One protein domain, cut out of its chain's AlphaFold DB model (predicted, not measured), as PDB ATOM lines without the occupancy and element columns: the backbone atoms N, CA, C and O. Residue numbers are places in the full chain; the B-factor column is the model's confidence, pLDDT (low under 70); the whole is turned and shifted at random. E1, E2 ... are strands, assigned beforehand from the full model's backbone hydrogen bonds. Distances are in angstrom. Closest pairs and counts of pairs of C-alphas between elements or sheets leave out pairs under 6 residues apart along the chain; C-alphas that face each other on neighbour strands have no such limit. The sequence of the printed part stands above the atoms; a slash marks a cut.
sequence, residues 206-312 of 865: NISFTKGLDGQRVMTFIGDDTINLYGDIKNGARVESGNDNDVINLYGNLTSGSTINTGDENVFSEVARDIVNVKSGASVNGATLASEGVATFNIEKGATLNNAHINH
ATOM      1  N   ASN A 206      13.342  19.392 -31.207       93.88
ATOM      2  CA  ASN A 206      12.941  20.697 -30.648       93.88
ATOM      3  C   ASN A 206      13.985  21.244 -29.659       93.88
ATOM      4  O   ASN A 206      13.946  20.963 -28.453       93.88
ATOM      5  N   ILE A 207      14.865  22.090 -30.196       93.81
ATOM      6  CA  ILE A 207      16.080  22.632 -29.583       93.81
ATOM      7  C   ILE A 207      15.825  24.020 -28.983       93.81
ATOM      8  O   ILE A 207      15.099  24.856 -29.530       93.81
ATOM      9  N   SER A 208      16.466  24.336 -27.852       95.25
ATOM     10  CA  SER A 208      16.408  25.680 -27.250       95.25
ATOM     11  C   SER A 208      17.760  26.210 -26.769       95.25
ATOM     12  O   SER A 208      18.394  25.624 -25.896       95.25
ATOM     13  N   PHE A 209      18.152  27.396 -27.238       96.00
ATOM     14  CA  PHE A 209      19.350  28.127 -26.809       96.00
ATOM     15  C   PHE A 209      18.974  29.263 -25.847       96.00
ATOM     16  O   PHE A 209      18.762  30.419 -26.228       96.00
ATOM     17  N   THR A 210      18.880  28.925 -24.559       95.56
ATOM     18  CA  THR A 210      18.337  29.808 -23.507       95.56
ATOM     19  C   THR A 210      19.228  30.996 -23.135       95.56
ATOM     20  O   THR A 210      18.737  31.970 -22.565       95.56
ATOM     21  N   LYS A 211      20.527  30.940 -23.456       94.31
ATOM     22  CA  LYS A 211      21.506  32.012 -23.189       94.31
ATOM     23  C   LYS A 211      21.999  32.736 -24.449       94.31
ATOM     24  O   LYS A 211      22.769  33.686 -24.327       94.31
ATOM     25  N   GLY A 212      21.524  32.336 -25.631       93.88
ATOM     26  CA  GLY A 212      22.004  32.843 -26.919       93.88
ATOM     27  C   GLY A 212      23.258  32.121 -27.424       93.88
ATOM     28  O   GLY A 212      23.592  31.044 -26.937       93.88
ATOM     29  N   LEU A 213      23.928  32.720 -28.412       95.81
ATOM     30  CA  LEU A 213      25.106  32.186 -29.103       95.81
ATOM     31  C   LEU A 213      26.147  33.299 -29.291       95.81
ATOM     32  O   LEU A 213      25.826  34.413 -29.696       95.81
ATOM     33  N   ASP A 214      27.409  32.985 -29.030       94.62
ATOM     34  CA  ASP A 214      28.570  33.870 -29.115       94.62
ATOM     35  C   ASP A 214      29.634  33.222 -30.021       94.62
ATOM     36  O   ASP A 214      30.489  32.460 -29.567       94.62
ATOM     37  N   GLY A 215      29.515  33.457 -31.332       93.62
ATOM     38  CA  GLY A 215      30.420  32.930 -32.359       93.62
ATOM     39  C   GLY A 215      30.331  31.421 -32.649       93.62
ATOM     40  O   GLY A 215      31.168  30.914 -33.396       93.62
ATOM     41  N   GLN A 216      29.368  30.679 -32.083       94.00
ATOM     42  CA  GLN A 216      29.164  29.261 -32.426       94.00
ATOM     43  C   GLN A 216      28.383  29.072 -33.735       94.00
ATOM     44  O   GLN A 216      27.641  29.951 -34.177       94.00
ATOM     45  N   ARG A 217      28.523  27.875 -34.317       92.44
ATOM     46  CA  ARG A 217      27.703  27.372 -35.423       92.44
ATOM     47  C   ARG A 217      26.746  26.293 -34.908       92.44
ATOM     48  O   ARG A 217      27.171  25.435 -34.137       92.44
ATOM     49  N   VAL A 218      25.498  26.340 -35.353       92.00
ATOM     50  CA  VAL A 218      24.429  25.352 -35.121       92.00
ATOM     51  C   VAL A 218      24.012  24.804 -36.490       92.00
ATOM     52  O   VAL A 218      23.953  25.583 -37.437       92.00
ATOM     53  N   MET A 219      23.802  23.490 -36.597       89.06
ATOM     54  CA  MET A 219      23.325  22.774 -37.794       89.06
ATOM     55  C   MET A 219      22.525  21.559 -37.337       89.06
ATOM     56  O   MET A 219      23.087  20.770 -36.585       89.06
ATOM     57  N   THR A 220      21.279  21.378 -37.747       87.31
ATOM     58  CA  THR A 220      20.466  20.233 -37.291       87.31
ATOM     59  C   THR A 220      20.426  19.094 -38.323       87.31
ATOM     60  O   THR A 220      20.465  17.926 -37.946       87.31
ATOM     61  N   PHE A 221      20.662  19.432 -39.597       83.62
ATOM     62  CA  PHE A 221      20.925  18.553 -40.750       83.62
ATOM     63  C   PHE A 221      19.707  17.885 -41.396       83.62
ATOM     64  O   PHE A 221      19.467  18.161 -42.571       83.62
ATOM     65  N   ILE A 222      19.059  16.943 -40.709       82.44
ATOM     66  CA  ILE A 222      17.943  16.132 -41.226       82.44
ATOM     67  C   ILE A 222      16.923  15.972 -40.101       82.44
ATOM     68  O   ILE A 222      17.353  15.702 -38.979       82.44
ATOM     69  N   GLY A 223      15.638  16.062 -40.443       86.00
ATOM     70  CA  GLY A 223      14.497  16.144 -39.524       86.00
ATOM     71  C   GLY A 223      13.801  17.504 -39.652       86.00
ATOM     72  O   GLY A 223      14.467  18.505 -39.892       86.00
ATOM     73  N   ASP A 224      12.473  17.563 -39.514       89.00
ATOM     74  CA  ASP A 224      11.739  18.838 -39.479       89.00
ATOM     75  C   ASP A 224      12.018  19.526 -38.118       89.00
ATOM     76  O   ASP A 224      11.310  19.281 -37.139       89.00
ATOM     77  N   ASP A 225      13.046  20.371 -37.987       91.31
ATOM     78  CA  ASP A 225      13.543  20.819 -36.675       91.31
ATOM     79  C   ASP A 225      12.895  22.107 -36.136       91.31
ATOM     80  O   ASP A 225      12.694  23.094 -36.847       91.31
ATOM     81  N   THR A 226      12.673  22.191 -34.816       95.56
ATOM     82  CA  THR A 226      12.246  23.438 -34.146       95.56
ATOM     83  C   THR A 226      13.380  24.072 -33.332       95.56
ATOM     84  O   THR A 226      13.672  23.660 -32.209       95.56
ATOM     85  N   ILE A 227      13.965  25.171 -33.818       96.50
ATOM     86  CA  ILE A 227      15.096  25.860 -33.168       96.50
ATOM     87  C   ILE A 227      14.642  27.145 -32.457       96.50
ATOM     88  O   ILE A 227      14.216  28.108 -33.091       96.50
ATOM     89  N   ASN A 228      14.805  27.233 -31.131       97.81
ATOM     90  CA  ASN A 228      14.370  28.392 -30.335       97.81
ATOM     91  C   ASN A 228      15.548  29.205 -29.759       97.81
ATOM     92  O   ASN A 228      16.397  28.681 -29.035       97.81
ATOM     93  N   LEU A 229      15.583  30.514 -30.029       97.81
ATOM     94  CA  LEU A 229      16.715  31.410 -29.747       97.81
ATOM     95  C   LEU A 229      16.305  32.543 -28.785       97.81
ATOM     96  O   LEU A 229      15.683  33.521 -29.204       97.81
ATOM     97  N   TYR A 230      16.659  32.440 -27.496       94.62
ATOM     98  CA  TYR A 230      16.179  33.371 -26.451       94.62
ATOM     99  C   TYR A 230      17.171  34.463 -26.014       94.62
ATOM    100  O   TYR A 230      16.748  35.464 -25.438       94.62
ATOM    101  N   GLY A 231      18.474  34.285 -26.249       91.69
ATOM    102  CA  GLY A 231      19.511  35.264 -25.886       91.69
ATOM    103  C   GLY A 231      20.047  36.071 -27.071       91.69
ATOM    104  O   GLY A 231      19.487  36.049 -28.165       91.69
ATOM    105  N   ASP A 232      21.164  36.771 -26.862       95.19
ATOM    106  CA  ASP A 232      21.885  37.426 -27.960       95.19
ATOM    107  C   ASP A 232      22.558  36.374 -28.853       95.19
ATOM    108  O   ASP A 232      23.293  35.519 -28.360       95.19
ATOM    109  N   ILE A 233      22.360  36.479 -30.164       97.50
ATOM    110  CA  ILE A 233      23.045  35.725 -31.214       97.50
ATOM    111  C   ILE A 233      24.046  36.696 -31.859       97.50
ATOM    112  O   ILE A 233      23.652  37.689 -32.484       97.50
ATOM    113  N   LYS A 234      25.342  36.497 -31.599       95.88
ATOM    114  CA  LYS A 234      26.376  37.524 -31.809       95.88
ATOM    115  C   LYS A 234      27.736  36.987 -32.232       95.88
ATOM    116  O   LYS A 234      27.982  35.783 -32.229       95.88
ATOM    117  N   ASN A 235      28.637  37.921 -32.547       94.44
ATOM    118  CA  ASN A 235      30.039  37.672 -32.898       94.44
ATOM    119  C   ASN A 235      30.211  36.700 -34.081       94.44
ATOM    120  O   ASN A 235      31.139  35.895 -34.100       94.44
ATOM    121  N   GLY A 236      29.318  36.784 -35.073       94.12
ATOM    122  CA  GLY A 236      29.347  35.916 -36.251       94.12
ATOM    123  C   GLY A 236      28.772  34.520 -36.015       94.12
ATOM    124  O   GLY A 236      29.101  33.601 -36.759       94.12
ATOM    125  N   ALA A 237      27.937  34.343 -34.983       96.69
ATOM    126  CA  ALA A 237      27.203  33.099 -34.785       96.69
ATOM    127  C   ALA A 237      26.322  32.785 -36.007       96.69
ATOM    128  O   ALA A 237      25.698  33.684 -36.581       96.69
ATOM    129  N   ARG A 238      26.266  31.508 -36.395       95.31
ATOM    130  CA  ARG A 238      25.512  31.036 -37.562       95.31
ATOM    131  C   ARG A 238      24.593  29.891 -37.152       95.31
ATOM    132  O   ARG A 238      25.064  28.882 -36.633       95.31
ATOM    133  N   VAL A 239      23.294  30.077 -37.350       95.44
ATOM    134  CA  VAL A 239      22.275  29.041 -37.169       95.44
ATOM    135  C   VAL A 239      21.867  28.580 -38.553       95.44
ATOM    136  O   VAL A 239      21.364  29.379 -39.337       95.44
ATOM    137  N   GLU A 240      22.136  27.319 -38.842       92.06
ATOM    138  CA  GLU A 240      21.604  26.582 -39.979       92.06
ATOM    139  C   GLU A 240      20.659  25.526 -39.418       92.06
ATOM    140  O   GLU A 240      20.962  24.947 -38.370       92.06
ATOM    141  N   SER A 241      19.525  25.310 -40.069       89.62
ATOM    142  CA  SER A 241      18.640  24.203 -39.731       89.62
ATOM    143  C   SER A 241      19.051  22.966 -40.543       89.62
ATOM    144  O   SER A 241      20.086  22.372 -40.200       89.62
ATOM    145  N   GLY A 242      18.404  22.628 -41.655       84.81
ATOM    146  CA  GLY A 242      18.697  21.396 -42.379       84.81
ATOM    147  C   GLY A 242      18.358  21.428 -43.864       84.81
ATOM    148  O   GLY A 242      18.827  22.290 -44.608       84.81
ATOM    149  N   ASN A 243      17.657  20.383 -44.296       79.12
ATOM    150  CA  ASN A 243      17.173  20.182 -45.664       79.12
ATOM    151  C   ASN A 243      15.695  19.738 -45.680       79.12
ATOM    152  O   ASN A 243      15.196  19.326 -46.725       79.12
ATOM    153  N   ASP A 244      15.044  19.768 -44.517       84.50
ATOM    154  CA  ASP A 244      13.663  19.355 -44.263       84.50
ATOM    155  C   ASP A 244      12.872  20.598 -43.780       84.50
ATOM    156  O   ASP A 244      13.345  21.719 -43.933       84.50
ATOM    157  N   ASN A 245      11.636  20.480 -43.286       88.81
ATOM    158  CA  ASN A 245      10.758  21.640 -43.049       88.81
ATOM    159  C   ASN A 245      10.977  22.281 -41.670       88.81
ATOM    160  O   ASN A 245      10.247  22.019 -40.710       88.81
ATOM    161  N   ASP A 246      11.937  23.197 -41.591       92.12
ATOM    162  CA  ASP A 246      12.409  23.719 -40.309       92.12
ATOM    163  C   ASP A 246      11.637  24.937 -39.770       92.12
ATOM    164  O   ASP A 246      11.126  25.787 -40.504       92.12
ATOM    165  N   VAL A 247      11.622  25.106 -38.441       96.38
ATOM    166  CA  VAL A 247      11.027  26.264 -37.750       96.38
ATOM    167  C   VAL A 247      12.017  26.925 -36.788       96.38
ATOM    168  O   VAL A 247      12.239  26.479 -35.663       96.38
ATOM    169  N   ILE A 248      12.535  28.095 -37.167       98.06
ATOM    170  CA  ILE A 248      13.468  28.887 -36.356       98.06
ATOM    171  C   ILE A 248      12.732  30.053 -35.675       98.06
ATOM    172  O   ILE A 248      12.258  30.985 -36.323       98.06
ATOM    173  N   ASN A 249      12.671  30.055 -34.343       98.44
ATOM    174  CA  ASN A 249      12.041  31.101 -33.533       98.44
ATOM    175  C   ASN A 249      13.082  32.000 -32.844       98.44
ATOM    176  O   ASN A 249      13.707  31.605 -31.856       98.44
ATOM    177  N   LEU A 250      13.219  33.248 -33.300       98.62
ATOM    178  CA  LEU A 250      14.052  34.269 -32.664       98.62
ATOM    179  C   LEU A 250      13.241  35.098 -31.660       98.62
ATOM    180  O   LEU A 250      12.424  35.928 -32.048       98.62
ATOM    181  N   TYR A 251      13.515  34.907 -30.368       98.38
ATOM    182  CA  TYR A 251      12.971  35.698 -29.255       98.38
ATOM    183  C   TYR A 251      13.959  36.755 -28.726       98.38
ATOM    184  O   TYR A 251      13.540  37.710 -28.075       98.38
ATOM    185  N   GLY A 252      15.261  36.564 -28.963       96.00
ATOM    186  CA  GLY A 252      16.338  37.455 -28.519       96.00
ATOM    187  C   GLY A 252      16.802  38.466 -29.577       96.00
ATOM    188  O   GLY A 252      16.018  38.960 -30.386       96.00
ATOM    189  N   ASN A 253      18.101  38.780 -29.576       96.88
ATOM    190  CA  ASN A 253      18.700  39.734 -30.514       96.88
ATOM    191  C   ASN A 253      19.660  39.023 -31.470       96.88
ATOM    192  O   ASN A 253      20.677  38.498 -31.024       96.88
ATOM    193  N   LEU A 254      19.408  39.070 -32.775       98.12
ATOM    194  CA  LEU A 254      20.397  38.721 -33.793       98.12
ATOM    195  C   LEU A 254      21.233  39.969 -34.109       98.12
ATOM    196  O   LEU A 254      20.684  41.029 -34.411       98.12
ATOM    197  N   THR A 255      22.555  39.884 -33.976       96.50
ATOM    198  CA  THR A 255      23.445  41.062 -33.974       96.50
ATOM    199  C   THR A 255      24.580  40.958 -34.991       96.50
ATOM    200  O   THR A 255      24.813  39.900 -35.578       96.50
ATOM    201  N   SER A 256      25.272  42.079 -35.216       93.00
ATOM    202  CA  SER A 256      26.051  42.327 -36.429       93.00
ATOM    203  C   SER A 256      26.980  41.191 -36.869       93.00
ATOM    204  O   SER A 256      27.754  40.653 -36.074       93.00
ATOM    205  N   GLY A 257      26.885  40.836 -38.155       91.38
ATOM    206  CA  GLY A 257      27.658  39.761 -38.786       91.38
ATOM    207  C   GLY A 257      27.176  38.336 -38.490       91.38
ATOM    208  O   GLY A 257      27.767  37.396 -39.012       91.38
ATOM    209  N   SER A 258      26.137  38.159 -37.670       97.50
ATOM    210  CA  SER A 258      25.534  36.849 -37.379       97.50
ATOM    211  C   SER A 258      24.460  36.493 -38.417       97.50
ATOM    212  O   SER A 258      23.893  37.381 -39.063       97.50
ATOM    213  N   THR A 259      24.163  35.203 -38.578       97.06
ATOM    214  CA  THR A 259      23.253  34.709 -39.628       97.06
ATOM    215  C   THR A 259      22.308  33.633 -39.106       97.06
ATOM    216  O   THR A 259      22.736  32.715 -38.410       97.06
ATOM    217  N   ILE A 260      21.036  33.726 -39.488       97.19
ATOM    218  CA  ILE A 260      20.104  32.592 -39.524       97.19
ATOM    219  C   ILE A 260      19.956  32.208 -40.998       97.19
ATOM    220  O   ILE A 260      19.741  33.095 -41.820       97.19
ATOM    221  N   ASN A 261      20.114  30.932 -41.330       93.00
ATOM    222  CA  ASN A 261      20.007  30.394 -42.681       93.00
ATOM    223  C   ASN A 261      19.169  29.117 -42.644       93.00
ATOM    224  O   ASN A 261      19.416  28.288 -41.773       93.00
ATOM    225  N   THR A 262      18.214  28.944 -43.549       89.12
ATOM    226  CA  THR A 262      17.308  27.788 -43.470       89.12
ATOM    227  C   THR A 262      17.773  26.543 -44.227       89.12
ATOM    228  O   THR A 262      17.233  25.476 -44.005       89.12
ATOM    229  N   GLY A 263      18.841  26.638 -45.026       79.00
ATOM    230  CA  GLY A 263      19.395  25.475 -45.731       79.00
ATOM    231  C   GLY A 263      18.826  25.270 -47.136       79.00
ATOM    232  O   GLY A 263      18.236  26.197 -47.696       79.00
ATOM    233  N   ASP A 264      19.134  24.116 -47.734       74.25
ATOM    234  CA  ASP A 264      19.095  23.837 -49.182       74.25
ATOM    235  C   ASP A 264      17.755  23.238 -49.663       74.25
ATOM    236  O   ASP A 264      17.108  22.468 -48.965       74.25
ATOM    237  N   GLU A 265      17.363  23.518 -50.913       66.69
ATOM    238  CA  GLU A 265      16.068  23.091 -51.484       66.69
ATOM    239  C   GLU A 265      15.963  21.586 -51.822       66.69
ATOM    240  O   GLU A 265      14.870  21.090 -52.080       66.69
ATOM    241  N   ASN A 266      17.089  20.874 -51.959       56.69
ATOM    242  CA  ASN A 266      17.152  19.637 -52.751       56.69
ATOM    243  C   ASN A 266      17.863  18.469 -52.046       56.69
ATOM    244  O   ASN A 266      18.953  18.049 -52.450       56.69
ATOM    245  N   VAL A 267      17.184  17.851 -51.080       54.62
ATOM    246  CA  VAL A 267      17.500  16.484 -50.639       54.62
ATOM    247  C   VAL A 267      16.228  15.624 -50.735       54.62
ATOM    248  O   VAL A 267      15.117  16.092 -50.541       54.62
ATOM    249  N   PHE A 268      16.375  14.375 -51.187       56.03
ATOM    250  CA  PHE A 268      15.298  13.367 -51.310       56.03
ATOM    251  C   PHE A 268      14.053  13.698 -52.164       56.03
ATOM    252  O   PHE A 268      13.098  12.925 -52.163       56.03
ATOM    253  N   SER A 269      14.099  14.730 -53.016       54.44
ATOM    254  CA  SER A 269      13.052  15.104 -53.998       54.44
ATOM    255  C   SER A 269      11.744  15.680 -53.440       54.44
ATOM    256  O   SER A 269      10.789  15.870 -54.197       54.44
ATOM    257  N   GLU A 270      11.729  16.040 -52.159       63.78
ATOM    258  CA  GLU A 270      10.716  16.922 -51.579       63.78
ATOM    259  C   GLU A 270      11.237  18.368 -51.543       63.78
ATOM    260  O   GLU A 270      12.441  18.601 -51.610       63.78
ATOM    261  N   VAL A 271      10.330  19.349 -51.511       72.69
ATOM    262  CA  VAL A 271      10.691  20.777 -51.443       72.69
ATOM    263  C   VAL A 271      10.456  21.249 -50.014       72.69
ATOM    264  O   VAL A 271       9.297  21.486 -49.649       72.69
ATOM    265  N   ALA A 272      11.538  21.372 -49.243       82.75
ATOM    266  CA  ALA A 272      11.540  21.912 -47.884       82.75
ATOM    267  C   ALA A 272      10.907  23.311 -47.826       82.75
ATOM    268  O   ALA A 272      11.026  24.094 -48.775       82.75
ATOM    269  N   ARG A 273      10.179  23.610 -46.741       88.88
ATOM    270  CA  ARG A 273       9.449  24.876 -46.538       88.88
ATOM    271  C   ARG A 273       9.691  25.455 -45.156       88.88
ATOM    272  O   ARG A 273       8.871  25.310 -44.249       88.88
ATOM    273  N   ASP A 274      10.778  26.192 -45.047       92.81
ATOM    274  CA  ASP A 274      11.263  26.682 -43.767       92.81
ATOM    275  C   ASP A 274      10.490  27.897 -43.262       92.81
ATOM    276  O   ASP A 274       9.954  28.705 -44.030       92.81
ATOM    277  N   ILE A 275      10.484  28.086 -41.944       96.81
ATOM    278  CA  ILE A 275       9.827  29.211 -41.286       96.81
ATOM    279  C   ILE A 275      10.775  29.882 -40.292       96.81
ATOM    280  O   ILE A 275      11.070  29.350 -39.223       96.81
ATOM    281  N   VAL A 276      11.162  31.128 -40.571       98.38
ATOM    282  CA  VAL A 276      11.902  31.979 -39.626       98.38
ATOM    283  C   VAL A 276      10.952  32.992 -38.995       98.38
ATOM    284  O   VAL A 276      10.461  33.905 -39.654       98.38
ATOM    285  N   ASN A 277      10.719  32.876 -37.690       98.56
ATOM    286  CA  ASN A 277       9.865  33.781 -36.927       98.56
ATOM    287  C   ASN A 277      10.700  34.725 -36.050       98.56
ATOM    288  O   ASN A 277      11.241  34.307 -35.025       98.56
ATOM    289  N   VAL A 278      10.734  36.017 -36.378       98.69
ATOM    290  CA  VAL A 278      11.247  37.065 -35.483       98.69
ATOM    291  C   VAL A 278      10.104  37.523 -34.580       98.69
ATOM    292  O   VAL A 278       9.170  38.192 -35.026       98.69
ATOM    293  N   LYS A 279      10.159  37.113 -33.313       98.50
ATOM    294  CA  LYS A 279       9.060  37.233 -32.349       98.50
ATOM    295  C   LYS A 279       8.896  38.646 -31.791       98.50
ATOM    296  O   LYS A 279       9.814  39.462 -31.818       98.50
ATOM    297  N   SER A 280       7.718  38.940 -31.243       97.81
ATOM    298  CA  SER A 280       7.442  40.230 -30.594       97.81
ATOM    299  C   SER A 280       8.502  40.594 -29.538       97.81
ATOM    300  O   SER A 280       8.705  39.857 -28.572       97.81
ATOM    301  N   GLY A 281       9.170  41.740 -29.711       96.50
ATOM    302  CA  GLY A 281      10.248  42.216 -28.837       96.50
ATOM    303  C   GLY A 281      11.659  41.744 -29.214       96.50
ATOM    304  O   GLY A 281      12.622  42.292 -28.681       96.50
ATOM    305  N   ALA A 282      11.794  40.796 -30.145       98.38
ATOM    306  CA  ALA A 282      13.076  40.406 -30.721       98.38
ATOM    307  C   ALA A 282      13.611  41.481 -31.683       98.38
ATOM    308  O   ALA A 282      12.865  42.336 -32.183       98.38
ATOM    309  N   SER A 283      14.911  41.433 -31.981       97.75
ATOM    310  CA  SER A 283      15.507  42.355 -32.953       97.75
ATOM    311  C   SER A 283      16.592  41.734 -33.828       97.75
ATOM    312  O   SER A 283      17.288  40.808 -33.418       97.75
ATOM    313  N   VAL A 284      16.742  42.269 -35.041       98.19
ATOM    314  CA  VAL A 284      17.795  41.909 -36.000       98.19
ATOM    315  C   VAL A 284      18.578  43.177 -36.326       98.19
ATOM    316  O   VAL A 284      18.018  44.113 -36.890       98.19
ATOM    317  N   ASN A 285      19.854  43.239 -35.935       96.69
ATOM    318  CA  ASN A 285      20.663  44.460 -35.979       96.69
ATOM    319  C   ASN A 285      22.004  44.222 -36.688       96.69
ATOM    320  O   ASN A 285      22.907  43.617 -36.105       96.69
ATOM    321  N   GLY A 286      22.176  44.716 -37.917       95.94
ATOM    322  CA  GLY A 286      23.421  44.530 -38.677       95.94
ATOM    323  C   GLY A 286      23.643  43.101 -39.193       95.94
ATOM    324  O   GLY A 286      24.795  42.707 -39.388       95.94
ATOM    325  N   ALA A 287      22.578  42.305 -39.297       97.88
ATOM    326  CA  ALA A 287      22.624  40.847 -39.415       97.88
ATOM    327  C   ALA A 287      21.675  40.312 -40.501       97.88
ATOM    328  O   ALA A 287      20.840  41.055 -41.024       97.88
ATOM    329  N   THR A 288      21.814  39.025 -40.827       97.69
ATOM    330  CA  THR A 288      21.166  38.407 -41.994       97.69
ATOM    331  C   THR A 288      20.222  37.273 -41.601       97.69
ATOM    332  O   THR A 288      20.592  36.388 -40.827       97.69
ATOM    333  N   LEU A 289      19.025  37.286 -42.184       97.69
ATOM    334  CA  LEU A 289      18.157  36.123 -42.344       97.69
ATOM    335  C   LEU A 289      18.319  35.642 -43.795       97.69
ATOM    336  O   LEU A 289      18.293  36.466 -44.709       97.69
ATOM    337  N   ALA A 290      18.545  34.352 -44.008       93.94
ATOM    338  CA  ALA A 290      18.819  33.775 -45.318       93.94
ATOM    339  C   ALA A 290      18.086  32.446 -45.525       93.94
ATOM    340  O   ALA A 290      17.677  31.802 -44.558       93.94
ATOM    341  N   SER A 291      17.955  32.050 -46.785       91.12
ATOM    342  CA  SER A 291      17.489  30.732 -47.221       91.12
ATOM    343  C   SER A 291      18.251  30.308 -48.474       91.12
ATOM    344  O   SER A 291      18.597  31.150 -49.312       91.12
ATOM    345  N   GLU A 292      18.489  29.007 -48.631       84.81
ATOM    346  CA  GLU A 292      18.995  28.415 -49.878       84.81
ATOM    347  C   GLU A 292      17.851  27.638 -50.598       84.81
ATOM    348  O   GLU A 292      17.837  27.606 -51.827       84.81
ATOM    349  N   GLY A 293      16.819  27.182 -49.862       87.25
ATOM    350  CA  GLY A 293      15.531  26.631 -50.333       87.25
ATOM    351  C   GLY A 293      14.321  27.584 -50.293       87.25
ATOM    352  O   GLY A 293      14.477  28.802 -50.412       87.25
ATOM    353  N   VAL A 294      13.091  27.049 -50.221       91.06
ATOM    354  CA  VAL A 294      11.831  27.827 -50.106       91.06
ATOM    355  C   VAL A 294      11.616  28.217 -48.643       91.06
ATOM    356  O   VAL A 294      11.460  27.340 -47.800       91.06
ATOM    357  N   ALA A 295      11.533  29.514 -48.327       93.25
ATOM    358  CA  ALA A 295      11.375  29.961 -46.941       93.25
ATOM    359  C   ALA A 295      10.296  31.035 -46.727       93.25
ATOM    360  O   ALA A 295       9.969  31.849 -47.598       93.25
ATOM    361  N   THR A 296       9.761  31.049 -45.504       97.19
ATOM    362  CA  THR A 296       8.820  32.044 -44.984       97.19
ATOM    363  C   THR A 296       9.433  32.816 -43.814       97.19
ATOM    364  O   THR A 296       9.659  32.267 -42.738       97.19
ATOM    365  N   PHE A 297       9.628  34.124 -43.975       98.50
ATOM    366  CA  PHE A 297      10.138  35.015 -42.930       98.50
ATOM    367  C   PHE A 297       8.993  35.825 -42.306       98.50
ATOM    368  O   PHE A 297       8.415  36.706 -42.942       98.50
ATOM    369  N   ASN A 298       8.671  35.561 -41.040       98.62
ATOM    370  CA  ASN A 298       7.614  36.246 -40.295       98.62
ATOM    371  C   ASN A 298       8.211  37.220 -39.272       98.62
ATOM    372  O   ASN A 298       8.831  36.810 -38.292       98.62
ATOM    373  N   ILE A 299       7.981  38.518 -39.463       98.56
ATOM    374  CA  ILE A 299       8.414  39.589 -38.563       98.56
ATOM    375  C   ILE A 299       7.203  40.070 -37.753       98.56
ATOM    376  O   ILE A 299       6.381  40.857 -38.233       98.56
ATOM    377  N   GLU A 300       7.072  39.569 -36.524       98.31
ATOM    378  CA  GLU A 300       5.903  39.809 -35.676       98.31
ATOM    379  C   GLU A 300       5.774  41.270 -35.215       98.31
ATOM    380  O   GLU A 300       6.720  42.064 -35.193       98.31
ATOM    381  N   LYS A 301       4.567  41.630 -34.767       97.75
ATOM    382  CA  LYS A 301       4.294  42.960 -34.226       97.75
ATOM    383  C   LYS A 301       5.169  43.259 -33.010       97.75
ATOM    384  O   LYS A 301       5.126  42.552 -32.002       97.75
ATOM    385  N   GLY A 302       5.921  44.354 -33.083       96.69
ATOM    386  CA  GLY A 302       6.873  44.758 -32.046       96.69
ATOM    387  C   GLY A 302       8.269  44.141 -32.184       96.69
ATOM    388  O   GLY A 302       9.128  44.453 -31.364       96.69
ATOM    389  N   ALA A 303       8.525  43.313 -33.202       98.31
ATOM    390  CA  ALA A 303       9.886  43.031 -33.650       98.31
ATOM    391  C   ALA A 303      10.492  44.257 -34.361       98.31
ATOM    392  O   ALA A 303       9.765  45.077 -34.934       98.31
ATOM    393  N   THR A 304      11.824  44.386 -34.333       97.44
ATOM    394  CA  THR A 304      12.547  45.494 -34.990       97.44
ATOM    395  C   THR A 304      13.731  45.000 -35.819       97.44
ATOM    396  O   THR A 304      14.610  44.313 -35.299       97.44
ATOM    397  N   LEU A 305      13.787  45.400 -37.086       97.44
ATOM    398  CA  LEU A 305      14.910  45.180 -37.999       97.44
ATOM    399  C   LEU A 305      15.656  46.512 -38.188       97.44
ATOM    400  O   LEU A 305      15.041  47.506 -38.566       97.44
ATOM    401  N   ASN A 306      16.962  46.544 -37.906       94.62
ATOM    402  CA  ASN A 306      17.829  47.721 -38.047       94.62
ATOM    403  C   ASN A 306      19.098  47.355 -38.835       94.62
ATOM    404  O   ASN A 306      19.890  46.543 -38.354       94.62
ATOM    405  N   ASN A 307      19.331  47.942 -40.015       94.19
ATOM    406  CA  ASN A 307      20.425  47.531 -40.914       94.19
ATOM    407  C   ASN A 307      20.431  45.995 -41.098       94.19
ATOM    408  O   ASN A 307      21.421  45.313 -40.821       94.19
ATOM    409  N   ALA A 308      19.265  45.437 -41.412       96.75
ATOM    410  CA  ALA A 308      19.025  43.999 -41.482       96.75
ATOM    411  C   ALA A 308      18.829  43.566 -42.934       96.75
ATOM    412  O   ALA A 308      18.238  44.308 -43.717       96.75
ATOM    413  N   HIS A 309      19.280  42.358 -43.256       97.12
ATOM    414  CA  HIS A 309      19.173  41.782 -44.594       97.12
ATOM    415  C   HIS A 309      18.308  40.516 -44.547       97.12
ATOM    416  O   HIS A 309      18.545  39.655 -43.697       97.12
ATOM    417  N   ILE A 310      17.326  40.398 -45.441       97.19
ATOM    418  CA  ILE A 310      16.586  39.157 -45.715       97.19
ATOM    419  C   ILE A 310      16.944  38.738 -47.140       97.19
ATOM    420  O   ILE A 310      16.532  39.402 -48.089       97.19
ATOM    421  N   ASN A 311      17.754  37.691 -47.284       93.75
ATOM    422  CA  ASN A 311      18.447  37.396 -48.538       93.75
ATOM    423  C   ASN A 311      18.170  35.982 -49.046       93.75
ATOM    424  O   ASN A 311      18.425  35.005 -48.346       93.75
ATOM    425  N   HIS A 312      17.797  35.884 -50.316       89.31
ATOM    426  CA  HIS A 312      17.786  34.641 -51.076       89.31
ATOM    427  C   HIS A 312      18.264  34.925 -52.505       89.31
ATOM    428  O   HIS A 312      17.829  35.893 -53.120       89.31
TER     429      HIS A 312
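What this domain is: This is residues 206 to 312 of the 865 residues of an uncharacterized protein of Campylobacter concisus (UniProt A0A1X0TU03). The chain is wound in stacked turns, a three-sided solenoid whose walls are three parallel sheets. Two walls, E1 E2 E5 E8 E11 and E4 E7 E10 E13, form a sandwich, two sheets face to face, and the short strands of E3 E6 E9 E12 make the third wall, across one end of the other two. The printed part has 107 residues with thirteen named strands, E1 to E13 in order, and no named helix; the class is all strand, with 52 residues in named elements, under half. The whole is compact, with a radius of gyration of the C-alphas of 12.6 A, and elongated, spanning 36 by 23 by 21 A.

Where its parts are: E1, residues 206 to 209, begins at C-alpha 206 (12.941, 20.697, -30.648). Then come E2 at 226 to 229, E3 at 232 to 234, E4 at 238 to 242, 12.8 A long, E5 at 247 to 250, E6 at 253 to 255, and E7 at 259 to 263, 11.7 A. E8, residues 273 to 278, is 16.6 A long and begins at (9.449, 24.876, -46.538). E9 is 283 to 285, E10 288 to 290, E11 294 to 299, 16.8 A long, and E12 304 to 306. E13, residues 309 to 311, ends at C-alpha 311 (18.447, 37.396, -48.538).

How they stand to each other: The largest sheet runs E1 E2 E5 E8 E11, with E1 and E11 as edge strands, and its strands' lines turn by 50 degrees from edge to edge. E1 and E2 are parallel at 12 degrees, with N 207 and O 226 at 2.8 A; E8 and E11 are parallel at 17 degrees, with N 276 and O 296 at 2.9 A. The sheet E4 E7 E10 E13 faces it: the parts of the two sheets that face each other are 9.4 A apart centre to centre, and their best planes are 24 degrees apart. Between these sheets the closest C-alphas of E7 and E8 are those of Thr 262 and Asp 274, 6.2 A apart. E4 and E7 are parallel at 14 degrees, with N 261 and O 239 at 2.8 A. In the sheet E3 E6 E9 E12, E9 and E12 are parallel at 1 degree, with N 306 and O 284 at 2.8 A. E2 runs on into E3 across a break of 2 residues, at 90 degrees.

The domain as a whole: The C-alphas of Phe 268 and Gly 302 are farthest apart, 37.8 A. The printed part has no cut. The link E1 to E2 is long, 16 residues; in it residues 213 to 214 pair with 233 to 234 of E3, and residues 217 to 218 with 238 to 239 of E4, both parallel. Mean pLDDT of the printed part is 91.7; residues 265 to 270 are under 70.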